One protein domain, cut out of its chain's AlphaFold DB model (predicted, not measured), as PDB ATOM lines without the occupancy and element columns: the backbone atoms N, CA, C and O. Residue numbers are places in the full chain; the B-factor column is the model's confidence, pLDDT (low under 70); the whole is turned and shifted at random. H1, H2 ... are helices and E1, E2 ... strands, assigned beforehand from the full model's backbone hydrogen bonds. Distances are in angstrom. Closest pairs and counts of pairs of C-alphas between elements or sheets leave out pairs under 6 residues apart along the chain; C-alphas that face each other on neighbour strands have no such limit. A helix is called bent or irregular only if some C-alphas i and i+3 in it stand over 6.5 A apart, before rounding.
ATOM      1  N   TYR A   4     232.988 198.341 228.546       54.97
ATOM      2  CA  TYR A   4     231.728 198.081 227.844       54.97
ATOM      3  C   TYR A   4     231.647 196.648 227.302       54.97
ATOM      4  O   TYR A   4     230.612 196.014 227.449       54.97
ATOM      5  N   ALA A   5     232.753 196.093 226.793       61.06
ATOM      6  CA  ALA A   5     232.774 194.737 226.239       61.06
ATOM      7  C   ALA A   5     232.456 193.656 227.291       61.06
ATOM      8  O   ALA A   5     231.734 192.706 227.009       61.06
ATOM      9  N   THR A   6     232.946 193.824 228.522       62.16
ATOM     10  CA  THR A   6     232.673 192.896 229.631       62.16
ATOM     11  C   THR A   6     231.226 193.001 230.121       62.16
ATOM     12  O   THR A   6     230.631 192.006 230.523       62.16
ATOM     13  N   LYS A   7     230.639 194.206 230.072       62.69
ATOM     14  CA  LYS A   7     229.233 194.447 230.422       62.69
ATOM     15  C   LYS A   7     228.288 193.820 229.396       62.69
ATOM     16  O   LYS A   7     227.322 193.183 229.793       62.69
ATOM     17  N   ASP A   8     228.597 193.966 228.109       65.56
ATOM     18  CA  ASP A   8     227.800 193.396 227.018       65.56
ATOM     19  C   ASP A   8     227.823 191.856 227.050       65.56
ATOM     20  O   ASP A   8     226.795 191.221 226.828       65.56
ATOM     21  N   ALA A   9     228.961 191.250 227.413       67.88
ATOM     22  CA  ALA A   9     229.066 189.803 227.615       67.88
ATOM     23  C   ALA A   9     228.210 189.307 228.796       67.88
ATOM     24  O   ALA A   9     227.509 188.309 228.672       67.88
ATOM     25  N   HIS A  10     228.213 190.033 229.918       76.31
ATOM     26  CA  HIS A  10     227.379 189.692 231.075       76.31
ATOM     27  C   HIS A  10     225.880 189.875 230.785       76.31
ATOM     28  O   HIS A  10     225.053 189.106 231.269       76.31
ATOM     29  N   ASP A  11     225.497 190.896 230.014       79.38
ATOM     30  CA  ASP A  11     224.101 191.072 229.599       79.38
ATOM     31  C   ASP A  11     223.661 189.926 228.651       79.38
ATOM     32  O   ASP A  11     222.525 189.464 228.760       79.38
ATOM     33  N   SER A  12     224.566 189.400 227.807       83.81
ATOM     34  CA  SER A  12     224.326 188.205 226.971       83.81
ATOM     35  C   SER A  12     224.109 186.939 227.804       83.81
ATOM     36  O   SER A  12     223.133 186.228 227.587       83.81
ATOM     37  N   GLU A  13     224.961 186.692 228.803       87.56
ATOM     38  CA  GLU A  13     224.848 185.532 229.703       87.56
ATOM     39  C   GLU A  13     223.514 185.539 230.471       87.56
ATOM     40  O   GLU A  13     222.847 184.512 230.625       87.56
ATOM     41  N   VAL A  14     223.070 186.722 230.909       90.75
ATOM     42  CA  VAL A  14     221.757 186.880 231.546       90.75
ATOM     43  C   VAL A  14     220.628 186.540 230.570       90.75
ATOM     44  O   VAL A  14     219.695 185.832 230.954       90.75
ATOM     45  N   ASP A  15     220.686 187.014 229.326       92.12
ATOM     46  CA  ASP A  15     219.654 186.727 228.325       92.12
ATOM     47  C   ASP A  15     219.597 185.226 227.966       92.12
ATOM     48  O   ASP A  15     218.498 184.681 227.827       92.12
ATOM     49  N   GLU A  16     220.741 184.539 227.907       94.06
ATOM     50  CA  GLU A  16     220.841 183.087 227.687       94.06
ATOM     51  C   GLU A  16     220.202 182.285 228.833       94.06
ATOM     52  O   GLU A  16     219.346 181.425 228.599       94.06
ATOM     53  N   ILE A  17     220.518 182.624 230.088       95.38
ATOM     54  CA  ILE A  17     219.910 181.988 231.269       95.38
ATOM     55  C   ILE A  17     218.394 182.218 231.305       95.38
ATOM     56  O   ILE A  17     217.623 181.308 231.634       95.38
ATOM     57  N   LEU A  18     217.938 183.431 230.980       96.38
ATOM     58  CA  LEU A  18     216.512 183.745 230.945       96.38
ATOM     59  C   LEU A  18     215.785 182.990 229.830       96.38
ATOM     60  O   LEU A  18     214.631 182.605 230.019       96.38
ATOM     61  N   GLU A  19     216.431 182.765 228.690       96.75
ATOM     62  CA  GLU A  19     215.873 181.945 227.618       96.75
ATOM     63  C   GLU A  19     215.771 180.472 228.034       96.75
ATOM     64  O   GLU A  19     214.706 179.868 227.884       96.75
ATOM     65  N   LEU A  20     216.803 179.923 228.680       97.81
ATOM     66  CA  LEU A  20     216.764 178.572 229.249       97.81
ATOM     67  C   LEU A  20     215.616 178.414 230.264       97.81
ATOM     68  O   LEU A  20     214.878 177.424 230.254       97.81
ATOM     69  N   ALA A  21     215.402 179.423 231.112       98.12
ATOM     70  CA  ALA A  21     214.287 179.454 232.054       98.12
ATOM     71  C   ALA A  21     212.917 179.453 231.346       98.12
ATOM     72  O   ALA A  21     212.014 178.717 231.762       98.12
ATOM     73  N   ARG A  22     212.753 180.215 230.252       97.94
ATOM     74  CA  ARG A  22     211.514 180.207 229.449       97.94
ATOM     75  C   ARG A  22     211.262 178.843 228.820       97.94
ATOM     76  O   ARG A  22     210.141 178.343 228.899       97.94
ATOM     77  N   GLN A  23     212.291 178.217 228.257       98.19
ATOM     78  CA  GLN A  23     212.190 176.884 227.655       98.19
ATOM     79  C   GLN A  23     211.807 175.817 228.688       98.19
ATOM     80  O   GLN A  23     210.999 174.930 228.405       98.19
ATOM     81  N   ALA A  24     212.292 175.950 229.924       98.38
ATOM     82  CA  ALA A  24     211.885 175.103 231.042       98.38
ATOM     83  C   ALA A  24     210.433 175.344 231.511       98.38
ATOM     84  O   ALA A  24     209.882 174.542 232.276       98.38
ATOM     85  N   GLY A  25     209.776 176.405 231.035       98.06
ATOM     86  CA  GLY A  25     208.397 176.767 231.356       98.06
ATOM     87  C   GLY A  25     208.261 177.684 232.572       98.06
ATOM     88  O   GLY A  25     207.217 177.664 233.229       98.06
ATOM     89  N   LEU A  26     209.306 178.446 232.904       98.69
ATOM     90  CA  LEU A  26     209.230 179.531 233.880       98.69
ATOM     91  C   LEU A  26     208.718 180.812 233.206       98.69
ATOM     92  O   LEU A  26     209.041 181.116 232.058       98.69
ATOM     93  N   LEU A  27     207.916 181.577 233.942       98.50
ATOM     94  CA  LEU A  27     207.466 182.905 233.557       98.50
ATOM     95  C   LEU A  27     208.528 183.931 233.950       98.50
ATOM     96  O   LEU A  27     208.912 184.002 235.118       98.50
ATOM     97  N   ILE A  28     208.933 184.756 232.987       97.94
ATOM     98  CA  ILE A  28     209.811 185.907 233.206       97.94
ATOM     99  C   ILE A  28     208.979 187.180 233.072       97.94
ATOM    100  O   ILE A  28     208.417 187.433 232.007       97.94
ATOM    101  N   THR A  29     208.924 187.991 234.127       97.69
ATOM    102  CA  THR A  29     208.210 189.277 234.121       97.69
ATOM    103  C   THR A  29     209.209 190.415 234.272       97.69
ATOM    104  O   THR A  29     210.096 190.344 235.116       97.69
ATOM    105  N   LEU A  30     209.091 191.462 233.449       96.62
ATOM    106  CA  LEU A  30     209.828 192.712 233.643       96.62
ATOM    107  C   LEU A  30     209.042 193.597 234.610       96.62
ATOM    108  O   LEU A  30     208.042 194.199 234.225       96.62
ATOM    109  N   ASP A  31     209.515 193.680 235.848       97.19
ATOM    110  CA  ASP A  31     208.871 194.457 236.909       97.19
ATOM    111  C   ASP A  31     209.198 195.954 236.785       97.19
ATOM    112  O   ASP A  31     208.432 196.817 237.213       97.19
ATOM    113  N   GLY A  32     210.336 196.280 236.166       97.12
ATOM    114  CA  GLY A  32     210.718 197.653 235.871       97.12
ATOM    115  C   GLY A  32     212.089 197.770 235.221       97.12
ATOM    116  O   GLY A  32     212.882 196.829 235.198       97.12
ATOM    117  N   GLN A  33     212.385 198.960 234.707       96.81
ATOM    118  CA  GLN A  33     213.701 199.295 234.182       96.81
ATOM    119  C   GLN A  33     214.093 200.699 234.637       96.81
ATOM    120  O   GLN A  33     213.365 201.662 234.405       96.81
ATOM    121  N   ILE A  34     215.260 200.811 235.271       94.56
ATOM    122  CA  ILE A  34     215.829 202.092 235.696       94.56
ATOM    123  C   ILE A  34     217.157 202.273 234.966       94.56
ATOM    124  O   ILE A  34     218.111 201.518 235.161       94.56
ATOM    125  N   GLY A  35     217.211 203.266 234.078       93.00
ATOM    126  CA  GLY A  35     218.333 203.426 233.155       93.00
ATOM    127  C   GLY A  35     218.510 202.176 232.284       93.00
ATOM    128  O   GLY A  35     217.607 201.793 231.542       93.00
ATOM    129  N   ARG A  36     219.680 201.535 232.374       85.81
ATOM    130  CA  ARG A  36     219.993 200.283 231.657       85.81
ATOM    131  C   ARG A  36     219.703 199.020 232.474       85.81
ATOM    132  O   ARG A  36     219.749 197.932 231.918       85.81
ATOM    133  N   GLN A  37     219.415 199.150 233.770       89.06
ATOM    134  CA  GLN A  37     219.181 198.003 234.642       89.06
ATOM    135  C   GLN A  37     217.731 197.533 234.522       89.06
ATOM    136  O   GLN A  37     216.807 198.302 234.795       89.06
ATOM    137  N   LYS A  38     217.543 196.262 234.162       92.25
ATOM    138  CA  LYS A  38     216.248 195.576 234.198       92.25
ATOM    139  C   LYS A  38     216.059 194.904 235.560       92.25
ATOM    140  O   LYS A  38     217.007 194.349 236.118       92.25
ATOM    141  N   TYR A  39     214.837 194.954 236.074       94.88
ATOM    142  CA  TYR A  39     214.396 194.243 237.270       94.88
ATOM    143  C   TYR A  39     213.368 193.216 236.826       94.88
ATOM    144  O   TYR A  39     212.322 193.587 236.293       94.88
ATOM    145  N   GLN A  40     213.705 191.939 236.967       96.00
ATOM    146  CA  GLN A  40     212.892 190.849 236.447       96.00
ATOM    147  C   GLN A  40     212.618 189.818 237.534       96.00
ATOM    148  O   GLN A  40     213.529 189.421 238.262       96.00
ATOM    149  N   SER A  41     211.373 189.360 237.599       97.50
ATOM    150  CA  SER A  41     210.953 188.247 238.436       97.50
ATOM    151  C   SER A  41     210.838 186.972 237.602       97.50
ATOM    152  O   SER A  41     210.442 186.993 236.433       97.50
ATOM    153  N   VAL A  42     211.204 185.848 238.220       98.06
ATOM    154  CA  VAL A  42     211.122 184.506 237.636       98.06
ATOM    155  C   VAL A  42     210.202 183.673 238.515       98.06
ATOM    156  O   VAL A  42     210.460 183.514 239.708       98.06
ATOM    157  N   ALA A  43     209.118 183.155 237.946       98.12
ATOM    158  CA  ALA A  43     208.108 182.408 238.689       98.12
ATOM    159  C   ALA A  43     207.615 181.183 237.913       98.12
ATOM    160  O   ALA A  43     207.595 181.165 236.685       98.12
ATOM    161  N   GLY A  44     207.180 180.146 238.625       97.69
ATOM    162  CA  GLY A  44     206.614 178.951 238.009       97.69
ATOM    163  C   GLY A  44     206.466 177.795 238.990       97.69
ATOM    164  O   GLY A  44     206.690 177.934 240.190       97.69
ATOM    165  N   SER A  45     206.064 176.636 238.470       98.62
ATOM    166  CA  SER A  45     205.964 175.414 239.276       98.62
ATOM    167  C   SER A  45     207.343 174.861 239.651       98.62
ATOM    168  O   SER A  45     208.310 175.032 238.908       98.62
ATOM    169  N   VAL A  46     207.415 174.090 240.740       98.56
ATOM    170  CA  VAL A  46     208.637 173.350 241.115       98.56
ATOM    171  C   VAL A  46     209.091 172.409 239.993       98.56
ATOM    172  O   VAL A  46     210.283 172.286 239.748       98.56
ATOM    173  N   ASN A  47     208.167 171.812 239.235       98.69
ATOM    174  CA  ASN A  47     208.520 170.971 238.085       98.69
ATOM    175  C   ASN A  47     209.202 171.760 236.954       98.69
ATOM    176  O   ASN A  47     210.074 171.221 236.281       98.69
ATOM    177  N   ALA A  48     208.818 173.020 236.734       98.56
ATOM    178  CA  ALA A  48     209.507 173.888 235.777       98.56
ATOM    179  C   ALA A  48     210.914 174.246 236.271       98.56
ATOM    180  O   ALA A  48     211.860 174.214 235.490       98.56
ATOM    181  N   LEU A  49     211.069 174.491 237.576       98.62
ATOM    182  CA  LEU A  49     212.383 174.691 238.185       98.62
ATOM    183  C   LEU A  49     213.279 173.448 238.044       98.62
ATOM    184  O   LEU A  49     214.454 173.586 237.722       98.62
ATOM    185  N   LEU A  50     212.738 172.240 238.234       98.62
ATOM    186  CA  LEU A  50     213.497 170.999 238.039       98.62
ATOM    187  C   LEU A  50     213.993 170.855 236.595       98.62
ATOM    188  O   LEU A  50     215.182 170.630 236.396       98.62
ATOM    189  N   ARG A  51     213.123 171.078 235.598       98.56
ATOM    190  CA  ARG A  51     213.524 171.056 234.180       98.56
ATOM    191  C   ARG A  51     214.601 172.087 233.860       98.56
ATOM    192  O   ARG A  51     215.513 171.791 233.100       98.56
ATOM    193  N   PHE A  52     214.511 173.281 234.446       98.50
ATOM    194  CA  PHE A  52     215.536 174.310 234.283       98.50
ATOM    195  C   PHE A  52     216.895 173.835 234.810       98.50
ATOM    196  O   PHE A  52     217.898 173.963 234.118       98.50
ATOM    197  N   VAL A  53     216.929 173.232 236.003       98.19
ATOM    198  CA  VAL A  53     218.169 172.697 236.590       98.19
ATOM    199  C   VAL A  53     218.743 171.550 235.757       98.19
ATOM    200  O   VAL A  53     219.958 171.461 235.601       98.19
ATOM    201  N   GLU A  54     217.896 170.666 235.228       98.25
ATOM    202  CA  GLU A  54     218.324 169.587 234.330       98.25
ATOM    203  C   GLU A  54     218.941 170.141 233.044       98.25
ATOM    204  O   GLU A  54     220.037 169.725 232.671       98.25
ATOM    205  N   ALA A  55     218.283 171.117 232.416       97.38
ATOM    206  CA  ALA A  55     218.771 171.747 231.197       97.38
ATOM    207  C   ALA A  55     220.087 172.509 231.430       97.38
ATOM    208  O   ALA A  55     221.015 172.368 230.645       97.38
ATOM    209  N   LEU A  56     220.213 173.223 232.554       96.38
ATOM    210  CA  LEU A  56     221.445 173.927 232.926       96.38
ATOM    211  C   LEU A  56     222.624 172.966 233.129       96.38
ATOM    212  O   LEU A  56     223.742 173.253 232.720       96.38
ATOM    213  N   ARG A  57     222.391 171.809 233.759       96.56
ATOM    214  CA  ARG A  57     223.440 170.791 233.942       96.56
ATOM    215  C   ARG A  57     223.885 170.177 232.621       96.56
ATOM    216  O   ARG A  57     225.068 169.896 232.478       96.56
ATOM    217  N   ALA A  58     222.944 169.937 231.708       95.00
ATOM    218  CA  ALA A  58     223.256 169.426 230.381       95.00
ATOM    219  C   ALA A  58     224.111 170.431 229.601       95.00
ATOM    220  O   ALA A  58     225.160 170.054 229.097       95.00
ATOM    221  N   ASP A  59     223.725 171.707 229.614       91.81
ATOM    222  CA  ASP A  59     224.476 172.774 228.951       91.81
ATOM    223  C   ASP A  59     225.910 172.891 229.494       91.81
ATOM    224  O   ASP A  59     226.866 172.850 228.728       91.81
ATOM    225  N   ILE A  60     226.090 172.901 230.822       92.06
ATOM    226  CA  ILE A  60     227.428 172.919 231.442       92.06
ATOM    227  C   ILE A  60     228.267 171.705 231.009       92.06
ATOM    228  O   ILE A  60     229.446 171.859 230.702       92.06
ATOM    229  N   ALA A  61     227.678 170.508 230.965       92.38
ATOM    230  CA  ALA A  61     228.391 169.301 230.541       92.38
ATOM    231  C   ALA A  61     228.789 169.342 229.051       92.38
ATOM    232  O   ALA A  61     229.870 168.872 228.683       92.38
ATOM    233  N   ASP A  62     227.946 169.930 228.200       90.62
ATOM    234  CA  ASP A  62     228.235 170.133 226.780       90.62
ATOM    235  C   ASP A  62     229.372 171.157 226.585       90.62
ATOM    236  O   ASP A  62     230.229 170.970 225.722       90.62
ATOM    237  N   GLN A  63     229.456 172.192 227.432       81.06
ATOM    238  CA  GLN A  63     230.570 173.154 227.421       81.06
ATOM    239  C   GLN A  63     231.898 172.542 227.902       81.06
ATOM    240  O   GLN A  63     232.957 172.928 227.421       81.06
ATOM    241  N   GLU A  64     231.874 171.586 228.838       76.19
ATOM    242  CA  GLU A  64     233.086 170.889 229.309       76.19
ATOM    243  C   GLU A  64     233.662 169.905 228.278       76.19
ATOM    244  O   GLU A  64     234.825 169.505 228.379       76.19
ATOM    245  N   THR A  65     232.851 169.482 227.305       66.88
ATOM    246  CA  THR A  65     233.246 168.528 226.258       66.88
ATOM    247  C   THR A  65     233.640 169.184 224.930       66.88
ATOM    248  O   THR A  65     234.125 168.473 224.043       66.88
ATOM    249  N   ALA A  66     233.481 170.506 224.803       54.25
ATOM    250  CA  ALA A  66     233.843 171.321 223.636       54.25
ATOM    251  C   ALA A  66     235.250 171.939 223.756       54.25
ATOM    252  O   ALA A  66     235.926 172.040 222.704       54.25
TER     253      ALA A  66
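AT A GLANCE: This is residues 4 to 66 of the 66 residues of an uncharacterized protein of Trinickia caryophylli (UniProt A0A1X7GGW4). A long two-stranded hairpin, E1 and E2, and two helices, H1 and H2, spread like a flat, open fan from one corner, with H1 between the hairpin and H2. H1 and H2 make a V that meets where residues 20 to 23 of H1 come to residues 49 to 56 of H2; at its open end residues 4 to 10 and 60 to 66 stick out. The 63 printed residues hold two named helices and two named strands in the order H1, E1, E2, H2; the sheet has the order E1 - E2, antiparallel, and the class is mixed, helices and strands. The whole is loose, with a radius of gyration of the C-alphas of 13.5 A, and spans 36 by 31 by 11 A.

HOW THE PARTS SIT: E1, residues 27 to 34, and E2, residues 37 to 43, form a hairpin of antiparallel neighbour strands, with 158 degrees between their N-to-C directions. The C-alphas of 33 and 38 face each other at 4.5 A. N 29 and O 41 are within hydrogen-bond range at 2.9 A, and N 39 and O 32 at 2.8 A. H1, residues 4 to 23, has 4 pairs of C-alphas within 8 A of E1, the closest those of Arg 22 and Ile 28 at 7.0 A. H1 and E2 are near each other, with 6 pairs of C-alphas within 10 A. H2, residues 46 to 64, touches H1 through residues 49 to 56 alone, and H1 touches it with residues 20 to 23 alone; the closest C-alphas are those of Ala 21 and Phe 52, 5.7 A apart. The two helices run opposite ways at a steep tilt of 50 degrees. E1 and H2 are apart. In H1 and H2 every O i to N i+4 pair is within hydrogen-bond range.

IN THESE COORDINATES: E1 measures 21.0 A from first to last C-alpha, beginning at C-alpha 27 (207.466, 182.905, 233.557), and E2 measures 19.5 A. H1 is 28.8 A long and begins at C-alpha 4 (231.728, 198.081, 227.844). H2 is 27.3 A long and ends at C-alpha 64 (233.086, 170.889, 229.309). Neither helix is bent.

THE WHOLE: The two C-alphas farthest apart are those of Ile 34 and Thr 65, 39.0 A. Without the stretches that stand free, residues 4 to 10 and 60 to 66, the body has 49 residues and spans 34 by 22 by 11 A. The links H1 to E1, E1 to E2 and E2 to H2 are tight. The printed part has no cut and ends at residue 66, the chain's last residue. The mean pLDDT of the printed part is 90.3; residues 4 to 9 and 65 to 66 are under 70, where the model's confidence is low.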